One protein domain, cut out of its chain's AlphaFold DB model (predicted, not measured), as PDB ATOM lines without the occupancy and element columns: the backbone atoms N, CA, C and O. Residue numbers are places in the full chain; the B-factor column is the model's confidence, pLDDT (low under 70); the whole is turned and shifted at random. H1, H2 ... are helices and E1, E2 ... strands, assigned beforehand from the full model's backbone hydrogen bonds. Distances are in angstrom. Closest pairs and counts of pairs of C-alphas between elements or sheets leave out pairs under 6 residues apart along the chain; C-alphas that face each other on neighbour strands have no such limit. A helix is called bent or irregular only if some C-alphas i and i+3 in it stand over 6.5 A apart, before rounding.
ATOM      1  N   GLU A  11      16.424   3.884  24.978       26.45
ATOM      2  CA  GLU A  11      15.387   3.264  25.802       26.45
ATOM      3  C   GLU A  11      14.117   4.115  25.687       26.45
ATOM      4  O   GLU A  11      14.009   5.209  26.245       26.45
ATOM      5  N   LEU A  12      13.151   3.642  24.898       25.03
ATOM      6  CA  LEU A  12      11.844   4.276  24.798       25.03
ATOM      7  C   LEU A  12      11.029   3.894  26.040       25.03
ATOM      8  O   LEU A  12      10.285   2.918  26.042       25.03
ATOM      9  N   LEU A  13      11.199   4.664  27.113       28.86
ATOM     10  CA  LEU A  13      10.372   4.573  28.309       28.86
ATOM     11  C   LEU A  13       8.953   5.033  27.949       28.86
ATOM     12  O   LEU A  13       8.683   6.231  27.830       28.86
ATOM     13  N   ILE A  14       8.028   4.089  27.775       28.05
ATOM     14  CA  ILE A  14       6.600   4.407  27.748       28.05
ATOM     15  C   ILE A  14       6.235   4.805  29.175       28.05
ATOM     16  O   ILE A  14       5.972   3.965  30.030       28.05
ATOM     17  N   ILE A  15       6.269   6.106  29.447       26.31
ATOM     18  CA  ILE A  15       5.721   6.688  30.665       26.31
ATOM     19  C   ILE A  15       4.205   6.438  30.602       26.31
ATOM     20  O   ILE A  15       3.549   7.034  29.744       26.31
ATOM     21  N   PRO A  16       3.573   5.650  31.494       37.69
ATOM     22  CA  PRO A  16       2.136   5.727  31.692       37.69
ATOM     23  C   PRO A  16       1.859   6.970  32.544       37.69
ATOM     24  O   PRO A  16       1.242   6.918  33.608       37.69
ATOM     25  N   ALA A  17       2.317   8.130  32.079       32.53
ATOM     26  CA  ALA A  17       1.704   9.378  32.453       32.53
ATOM     27  C   ALA A  17       0.404   9.376  31.661       32.53
ATOM     28  O   ALA A  17       0.360   9.867  30.542       32.53
ATOM     29  N   TRP A  18      -0.599   8.743  32.278       29.55
ATOM     30  CA  TRP A  18      -2.041   8.776  32.041       29.55
ATOM     31  C   TRP A  18      -2.624   7.355  32.050       29.55
ATOM     32  O   TRP A  18      -2.924   6.796  30.999       29.55
ATOM     33  N   PRO A  19      -3.029   6.830  33.220       36.62
ATOM     34  CA  PRO A  19      -4.345   6.247  33.299       36.62
ATOM     35  C   PRO A  19      -5.329   7.415  33.432       36.62
ATOM     36  O   PRO A  19      -6.090   7.492  34.389       36.62
ATOM     37  N   ILE A  20      -5.366   8.325  32.454       39.34
ATOM     38  CA  ILE A  20      -6.647   8.942  32.140       39.34
ATOM     39  C   ILE A  20      -7.372   7.880  31.313       39.34
ATOM     40  O   ILE A  20      -7.644   8.016  30.126       39.34
ATOM     41  N   ILE A  21      -7.751   6.806  32.016       39.19
ATOM     42  CA  ILE A  21      -9.139   6.391  31.969       39.19
ATOM     43  C   ILE A  21      -9.853   7.699  32.269       39.19
ATOM     44  O   ILE A  21      -9.925   8.121  33.424       39.19
ATOM     45  N   LEU A  22     -10.258   8.420  31.218       33.50
ATOM     46  CA  LEU A  22     -11.218   9.486  31.404       33.50
ATOM     47  C   LEU A  22     -12.276   8.851  32.285       33.50
ATOM     48  O   LEU A  22     -12.720   7.745  31.949       33.50
ATOM     49  N   PRO A  23     -12.631   9.454  33.424       34.56
ATOM     50  CA  PRO A  23     -13.797   9.007  34.134       34.56
ATOM     51  C   PRO A  23     -14.964   9.271  33.178       34.56
ATOM     52  O   PRO A  23     -15.606  10.317  33.220       34.56
ATOM     53  N   LEU A  24     -15.229   8.312  32.279       43.69
ATOM     54  CA  LEU A  24     -16.548   7.999  31.780       43.69
ATOM     55  C   LEU A  24     -17.318   7.884  33.084       43.69
ATOM     56  O   LEU A  24     -17.078   6.959  33.848       43.69
ATOM     57  N   ARG A  25     -18.071   8.932  33.410       41.19
ATOM     58  CA  ARG A  25     -18.407   9.413  34.765       41.19
ATOM     59  C   ARG A  25     -19.113   8.413  35.702       41.19
ATOM     60  O   ARG A  25     -19.548   8.792  36.784       41.19
ATOM     61  N   SER A  26     -19.259   7.153  35.309       42.62
ATOM     62  CA  SER A  26     -19.832   6.061  36.078       42.62
ATOM     63  C   SER A  26     -18.756   5.060  36.515       42.62
ATOM     64  O   SER A  26     -17.838   4.716  35.777       42.62
ATOM     65  N   LYS A  27     -18.903   4.548  37.739       47.12
ATOM     66  CA  LYS A  27     -17.992   3.624  38.444       47.12
ATOM     67  C   LYS A  27     -17.778   2.245  37.766       47.12
ATOM     68  O   LYS A  27     -17.366   1.307  38.434       47.12
ATOM     69  N   TRP A  28     -18.081   2.081  36.473       42.50
ATOM     70  CA  TRP A  28     -18.267   0.767  35.833       42.50
ATOM     71  C   TRP A  28     -17.750   0.643  34.391       42.50
ATOM     72  O   TRP A  28     -18.181  -0.250  33.652       42.50
ATOM     73  N   GLY A  29     -16.813   1.486  33.967       47.56
ATOM     74  CA  GLY A  29     -16.132   1.318  32.683       47.56
ATOM     75  C   GLY A  29     -15.001   0.292  32.762       47.56
ATOM     76  O   GLY A  29     -13.845   0.683  32.703       47.56
ATOM     77  N   VAL A  30     -15.293  -1.006  32.916       46.25
ATOM     78  CA  VAL A  30     -14.250  -2.029  32.701       46.25
ATOM     79  C   VAL A  30     -13.884  -1.993  31.221       46.25
ATOM     80  O   VAL A  30     -14.695  -2.372  30.377       46.25
ATOM     81  N   LEU A  31     -12.681  -1.510  30.922       57.66
ATOM     82  CA  LEU A  31     -12.016  -1.779  29.657       57.66
ATOM     83  C   LEU A  31     -11.601  -3.248  29.674       57.66
ATOM     84  O   LEU A  31     -10.882  -3.677  30.575       57.66
ATOM     85  N   LEU A  32     -12.043  -4.016  28.682       63.00
ATOM     86  CA  LEU A  32     -11.327  -5.232  28.336       63.00
ATOM     87  C   LEU A  32     -10.255  -4.810  27.330       63.00
ATOM     88  O   LEU A  32     -10.554  -4.578  26.159       63.00
ATOM     89  N   THR A  33      -9.029  -4.642  27.811       66.44
ATOM     90  CA  THR A  33      -7.850  -4.539  26.954       66.44
ATOM     91  C   THR A  33      -7.412  -5.948  26.599       66.44
ATOM     92  O   THR A  33      -7.022  -6.726  27.469       66.44
ATOM     93  N   LEU A  34      -7.533  -6.286  25.319       74.38
ATOM     94  CA  LEU A  34      -6.894  -7.459  24.751       74.38
ATOM     95  C   LEU A  34      -5.753  -6.950  23.885       74.38
ATOM     96  O   LEU A  34      -5.969  -6.239  22.904       74.38
ATOM     97  N   ASP A  35      -4.538  -7.281  24.273       84.00
ATOM     98  CA  ASP A  35      -3.365  -7.132  23.441       84.00
ATOM     99  C   ASP A  35      -3.082  -8.465  22.747       84.00
ATOM    100  O   ASP A  35      -3.270  -9.555  23.300       84.00
ATOM    101  N   PHE A  36      -2.675  -8.396  21.488       85.94
ATOM    102  CA  PHE A  36      -2.145  -9.561  20.804       85.94
ATOM    103  C   PHE A  36      -1.023  -9.146  19.869       85.94
ATOM    104  O   PHE A  36      -1.012  -8.061  19.288       85.94
ATOM    105  N   PHE A  37      -0.053 -10.037  19.747       86.56
ATOM    106  CA  PHE A  37       1.092  -9.844  18.887       86.56
ATOM    107  C   PHE A  37       0.819 -10.530  17.549       86.56
ATOM    108  O   PHE A  37       0.655 -11.750  17.500       86.56
ATOM    109  N   ASP A  38       0.728  -9.749  16.474       89.75
ATOM    110  CA  ASP A  38       0.400 -10.243  15.136       89.75
ATOM    111  C   ASP A  38       1.269  -9.561  14.078       89.75
ATOM    112  O   ASP A  38       1.453  -8.347  14.094       89.75
ATOM    113  N   ASN A  39       1.800 -10.344  13.135       91.25
ATOM    114  CA  ASN A  39       2.685  -9.861  12.067       91.25
ATOM    115  C   ASN A  39       3.862  -9.004  12.569       91.25
ATOM    116  O   ASN A  39       4.231  -8.005  11.960       91.25
ATOM    117  N   SER A  40       4.468  -9.407  13.685       88.19
ATOM    118  CA  SER A  40       5.562  -8.681  14.349       88.19
ATOM    119  C   SER A  40       5.193  -7.312  14.940       88.19
ATOM    120  O   SER A  40       6.084  -6.570  15.352       88.19
ATOM    121  N   LEU A  41       3.902  -6.980  15.007       84.44
ATOM    122  CA  LEU A  41       3.396  -5.736  15.573       84.44
ATOM    123  C   LEU A  41       2.471  -6.043  16.750       84.44
ATOM    124  O   LEU A  41       1.621  -6.935  16.692       84.44
ATOM    125  N   TRP A  42       2.624  -5.280  17.828       87.12
ATOM    126  CA  TRP A  42       1.638  -5.275  18.899       87.12
ATOM    127  C   TRP A  42       0.370  -4.585  18.412       87.12
ATOM    128  O   TRP A  42       0.410  -3.444  17.954       87.12
ATOM    129  N   LYS A  43      -0.753  -5.295  18.497       88.62
ATOM    130  CA  LYS A  43      -2.075  -4.766  18.186       88.62
ATOM    131  C   LYS A  43      -2.886  -4.682  19.467       88.62
ATOM    132  O   LYS A  43      -3.003  -5.649  20.219       88.62
ATOM    133  N   TRP A  44      -3.468  -3.511  19.681       90.38
ATOM    134  CA  TRP A  44      -4.358  -3.245  20.799       90.38
ATOM    135  C   TRP A  44      -5.800  -3.385  20.326       90.38
ATOM    136  O   TRP A  44      -6.285  -2.575  19.538       90.38
ATOM    137  N   GLU A  45      -6.510  -4.401  20.810       90.50
ATOM    138  CA  GLU A  45      -7.958  -4.490  20.646       90.50
ATOM    139  C   GLU A  45      -8.625  -3.976  21.924       90.50
ATOM    140  O   GLU A  45      -8.804  -4.694  22.914       90.50
ATOM    141  N   VAL A  46      -8.990  -2.696  21.913       91.94
ATOM    142  CA  VAL A  46      -9.661  -2.075  23.054       91.94
ATOM    143  C   VAL A  46     -11.170  -2.144  22.863       91.94
ATOM    144  O   VAL A  46     -11.741  -1.459  22.014       91.94
ATOM    145  N   LYS A  47     -11.838  -2.967  23.678       90.06
ATOM    146  CA  LYS A  47     -13.300  -3.095  23.667       90.06
ATOM    147  C   LYS A  47     -13.916  -2.244  24.770       90.06
ATOM    148  O   LYS A  47     -13.737  -2.504  25.961       90.06
ATOM    149  N   LEU A  48     -14.683  -1.237  24.360       90.38
ATOM    150  CA  LEU A  48     -15.483  -0.421  25.267       90.38
ATOM    151  C   LEU A  48     -16.806  -1.124  25.598       90.38
ATOM    152  O   LEU A  48     -17.466  -1.675  24.721       90.38
ATOM    153  N   ARG A  49     -17.235  -1.056  26.864       89.50
ATOM    154  CA  ARG A  49     -18.542  -1.586  27.310       89.50
ATOM    155  C   ARG A  49     -19.743  -0.890  26.675       89.50
ATOM    156  O   ARG A  49     -20.816  -1.474  26.594       89.50
ATOM    157  N   ARG A  50     -19.576   0.373  26.291       93.50
ATOM    158  CA  ARG A  50     -20.585   1.174  25.601       93.50
ATOM    159  C   ARG A  50     -19.910   2.006  24.528       93.50
ATOM    160  O   ARG A  50     -18.734   2.339  24.661       93.50
ATOM    161  N   SER A  51     -20.680   2.401  23.524       94.81
ATOM    162  CA  SER A  51     -20.211   3.367  22.540       94.81
ATOM    163  C   SER A  51     -19.864   4.697  23.229       94.81
ATOM    164  O   SER A  51     -20.615   5.139  24.112       94.81
ATOM    165  N   PRO A  52     -18.735   5.329  22.865       94.12
ATOM    166  CA  PRO A  52     -18.412   6.659  23.351       94.12
ATOM    167  C   PRO A  52     -19.500   7.643  22.909       94.12
ATOM    168  O   PRO A  52     -19.996   7.585  21.782       94.12
ATOM    169  N   LEU A  53     -19.898   8.534  23.817       94.19
ATOM    170  CA  LEU A  53     -20.817   9.627  23.505       94.19
ATOM    171  C   LEU A  53     -20.124  10.633  22.580       94.19
ATOM    172  O   LEU A  53     -18.898  10.679  22.512       94.19
ATOM    173  N   GLY A  54     -20.893  11.487  21.900       96.69
ATOM    174  CA  GLY A  54     -20.339  12.445  20.931       96.69
ATOM    175  C   GLY A  54     -19.181  13.292  21.479       96.69
ATOM    176  O   GLY A  54     -18.169  13.451  20.805       96.69
ATOM    177  N   TRP A  55     -19.275  13.752  22.732       95.38
ATOM    178  CA  TRP A  55     -18.205  14.517  23.387       95.38
ATOM    179  C   TRP A  55     -17.010  13.653  23.845       95.38
ATOM    180  O   TRP A  55     -15.900  14.158  23.997       95.38
ATOM    181  N   GLU A  56     -17.204  12.347  24.048       95.00
ATOM    182  CA  GLU A  56     -16.140  11.394  24.408       95.00
ATOM    183  C   GLU A  56     -15.355  10.944  23.170       95.00
ATOM    184  O   GLU A  56     -14.175  10.609  23.278       95.00
ATOM    185  N   MET A  57     -15.984  10.981  21.991       95.38
ATOM    186  CA  MET A  57     -15.416  10.498  20.731       95.38
ATOM    187  C   MET A  57     -14.092  11.184  20.378       95.38
ATOM    188  O   MET A  57     -13.163  10.536  19.908       95.38
ATOM    189  N   GLN A  58     -13.962  12.487  20.652       95.19
ATOM    190  CA  GLN A  58     -12.723  13.214  20.369       95.19
ATOM    191  C   GLN A  58     -11.553  12.706  21.221       95.19
ATOM    192  O   GLN A  58     -10.438  12.557  20.719       95.19
ATOM    193  N   HIS A  59     -11.795  12.425  22.500       92.69
ATOM    194  CA  HIS A  59     -10.768  11.882  23.382       92.69
ATOM    195  C   HIS A  59     -10.444  10.431  23.049       92.69
ATOM    196  O   HIS A  59      -9.276  10.054  23.040       92.69
ATOM    197  N   TRP A  60     -11.471   9.644  22.731       94.81
ATOM    198  CA  TRP A  60     -11.306   8.274  22.276       94.81
ATOM    199  C   TRP A  60     -10.431   8.199  21.020       94.81
ATOM    200  O   TRP A  60      -9.468   7.442  20.989       94.81
ATOM    201  N   ASN A  61     -10.682   9.062  20.034       94.69
ATOM    202  CA  ASN A  61      -9.879   9.118  18.812       94.69
ATOM    203  C   ASN A  61      -8.419   9.495  19.093       94.69
ATOM    204  O   ASN A  61      -7.520   8.882  18.528       94.69
ATOM    205  N   LYS A  62      -8.168  10.462  19.987       93.81
ATOM    206  CA  LYS A  62      -6.798  10.810  20.406       93.81
ATOM    207  C   LYS A  62      -6.105   9.639  21.101       93.81
ATOM    208  O   LYS A  62      -4.935   9.389  20.849       93.81
ATOM    209  N   PHE A  63      -6.826   8.914  21.951       92.69
ATOM    210  CA  PHE A  63      -6.308   7.724  22.619       92.69
ATOM    211  C   PHE A  63      -5.956   6.613  21.620       92.69
ATOM    212  O   PHE A  63      -4.858   6.073  21.687       92.69
ATOM    213  N   CYS A  64      -6.833   6.318  20.657       92.38
ATOM    214  CA  CYS A  64      -6.535   5.349  19.599       92.38
ATOM    215  C   CYS A  64      -5.317   5.773  18.764       92.38
ATOM    216  O   CYS A  64      -4.433   4.958  18.541       92.38
ATOM    217  N   GLN A  65      -5.216   7.054  18.391       92.31
ATOM    218  CA  GLN A  65      -4.038   7.577  17.687       92.31
ATOM    219  C   GLN A  65      -2.751   7.399  18.499       92.31
ATOM    220  O   GLN A  65      -1.726   7.022  17.942       92.31
ATOM    221  N   LEU A  66      -2.795   7.634  19.814       90.75
ATOM    222  CA  LEU A  66      -1.644   7.396  20.686       90.75
ATOM    223  C   LEU A  66      -1.256   5.915  20.716       90.75
ATOM    224  O   LEU A  66      -0.072   5.610  20.606       90.75
ATOM    225  N   LEU A  67      -2.225   5.002  20.815       89.31
ATOM    226  CA  LEU A  67      -1.952   3.562  20.755       89.31
ATOM    227  C   LEU A  67      -1.322   3.144  19.421       89.31
ATOM    228  O   LEU A  67      -0.408   2.326  19.426       89.31
ATOM    229  N   ASP A  68      -1.763   3.730  18.307       86.69
ATOM    230  CA  ASP A  68      -1.205   3.446  16.979       86.69
ATOM    231  C   ASP A  68       0.218   4.007  16.811       86.69
ATOM    232  O   ASP A  68       1.049   3.422  16.112       86.69
ATOM    233  N   CYS A  69       0.525   5.135  17.459       87.62
ATOM    234  CA  CYS A  69       1.864   5.721  17.447       87.62
ATOM    235  C   CYS A  69       2.857   4.964  18.342       87.62
ATOM    236  O   CYS A  69       4.060   4.973  18.065       87.62
ATOM    237  N   VAL A  70       2.386   4.316  19.409       84.38
ATOM    238  CA  VAL A  70       3.236   3.558  20.335       84.38
ATOM    239  C   VAL A  70       3.477   2.156  19.775       84.38
ATOM    240  O   VAL A  70       2.795   1.186  20.100       84.38
ATOM    241  N   GLN A  71       4.496   2.037  18.924       78.94
ATOM    242  CA  GLN A  71       4.993   0.736  18.487       78.94
ATOM    243  C   GLN A  71       5.837   0.104  19.594       78.94
ATOM    244  O   GLN A  71       7.034   0.375  19.715       78.94
ATOM    245  N   ILE A  72       5.224  -0.777  20.388       80.31
ATOM    246  CA  ILE A  72       5.990  -1.670  21.258       80.31
ATOM    247  C   ILE A  72       6.794  -2.596  20.349       80.31
ATOM    248  O   ILE A  72       6.242  -3.317  19.512       80.31
ATOM    249  N   ARG A  73       8.120  -2.552  20.467       72.06
ATOM    250  CA  ARG A  73       8.985  -3.442  19.697       72.06
ATOM    251  C   ARG A  73       8.869  -4.860  20.243       72.06
ATOM    252  O   ARG A  73       8.803  -5.075  21.444       72.06
ATOM    253  N   SER A  74       8.912  -5.846  19.358       68.94
ATOM    254  CA  SER A  74       8.844  -7.269  19.721       68.94
ATOM    255  C   SER A  74       9.990  -7.740  20.622       68.94
ATOM    256  O   SER A  74       9.849  -8.718  21.351       68.94
ATOM    257  N   ASN A  75      11.124  -7.041  20.565       71.94
ATOM    258  CA  ASN A  75      12.301  -7.297  21.386       71.94
ATOM    259  C   ASN A  75      12.335  -6.464  22.673       71.94
ATOM    260  O   ASN A  75      13.246  -6.669  23.478       71.94
ATOM    261  N   ALA A  76      11.376  -5.555  22.878       63.56
ATOM    262  CA  ALA A  76      11.221  -4.886  24.155       63.56
ATOM    263  C   ALA A  76      10.814  -5.958  25.166       63.56
ATOM    264  O   ALA A  76       9.684  -6.448  25.184       63.56
TER     265      ALA A  76
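Overview. This is residues 11 to 76 of the 323 residues of an uncharacterized protein of Gossypium barbadense (UniProt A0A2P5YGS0). A long hairpin of two strands, E1 and E2, and one helix, H1, run lengthwise along an elongated body, with the last turns of H1 nearest to E2 and few close approaches between them. A long stretch without named elements, residues 11 to 31, first runs along the length of the body and then turns back at the far end to enter E1. The printed part has 66 residues with two named strands and one named helix, in the order E1, E2, H1; the sheet is E1 - E2, antiparallel, and the class is mixed, helices and strands, with under half of the residues in named elements. The whole is only just loose, close to compact, with a radius of gyration of the C-alphas of 13.3 A, and spans 38 by 23 by 20 A.

Along the chain. The printed part begins at Glu 11, with its C-alpha at (15.387, 3.264, 25.802), and residues 11 to 31 hold no named element. Strand E1, residues 32 to 38, begins at C-alpha 32 at (-11.327, -5.232, 28.336) and is 18.4 A from first to last C-alpha. Strand E2, residues 41 to 47, is 18.7 A long. Helix H1, residues 54 to 69, is 23.5 A long and ends at C-alpha 69 at (1.864, 5.721, 17.447). H1 is neither bent nor irregular, but only just: C-alphas 55 and 58 are 6.4 A apart.

Arrangement. E1 and E2 form a hairpin, joined by a tight link of 2 residues. They are antiparallel, with 157 degrees between their N-to-C directions. The C-alphas of Phe 37 and Trp 42 face each other at 4.6 A. N 45 and O 34 are within hydrogen-bond range at 2.8 A, as are N 36 and O 43 at 3.0 A. A short link of 6 residues joins E2 to H1. The closest C-alphas of E2 and H1 are those of Trp 44 and Leu 67, 7.2 A apart, and their centres are 13.7 A apart. Residues 64 to 68 of H1 make 10 pairs of C-alphas within 10 A of E2. E1 and H1 are apart. In H1, 10 of 12 O i to N i+4 pairs are within hydrogen-bond range.

Size, cuts and confidence. The two C-alphas farthest apart are those of Gly 54 and Asn 75, at 38.1 A, while the first and last printed C-alphas, those of Glu 11 and Ala 76, are 9.3 A apart. The printed part has no cut, and no link between named elements is long. The mean pLDDT of the printed part is 71.2. Confidence is low, under 70, at residues 11 to 33, 74 and 76, while H1 has a mean of 93.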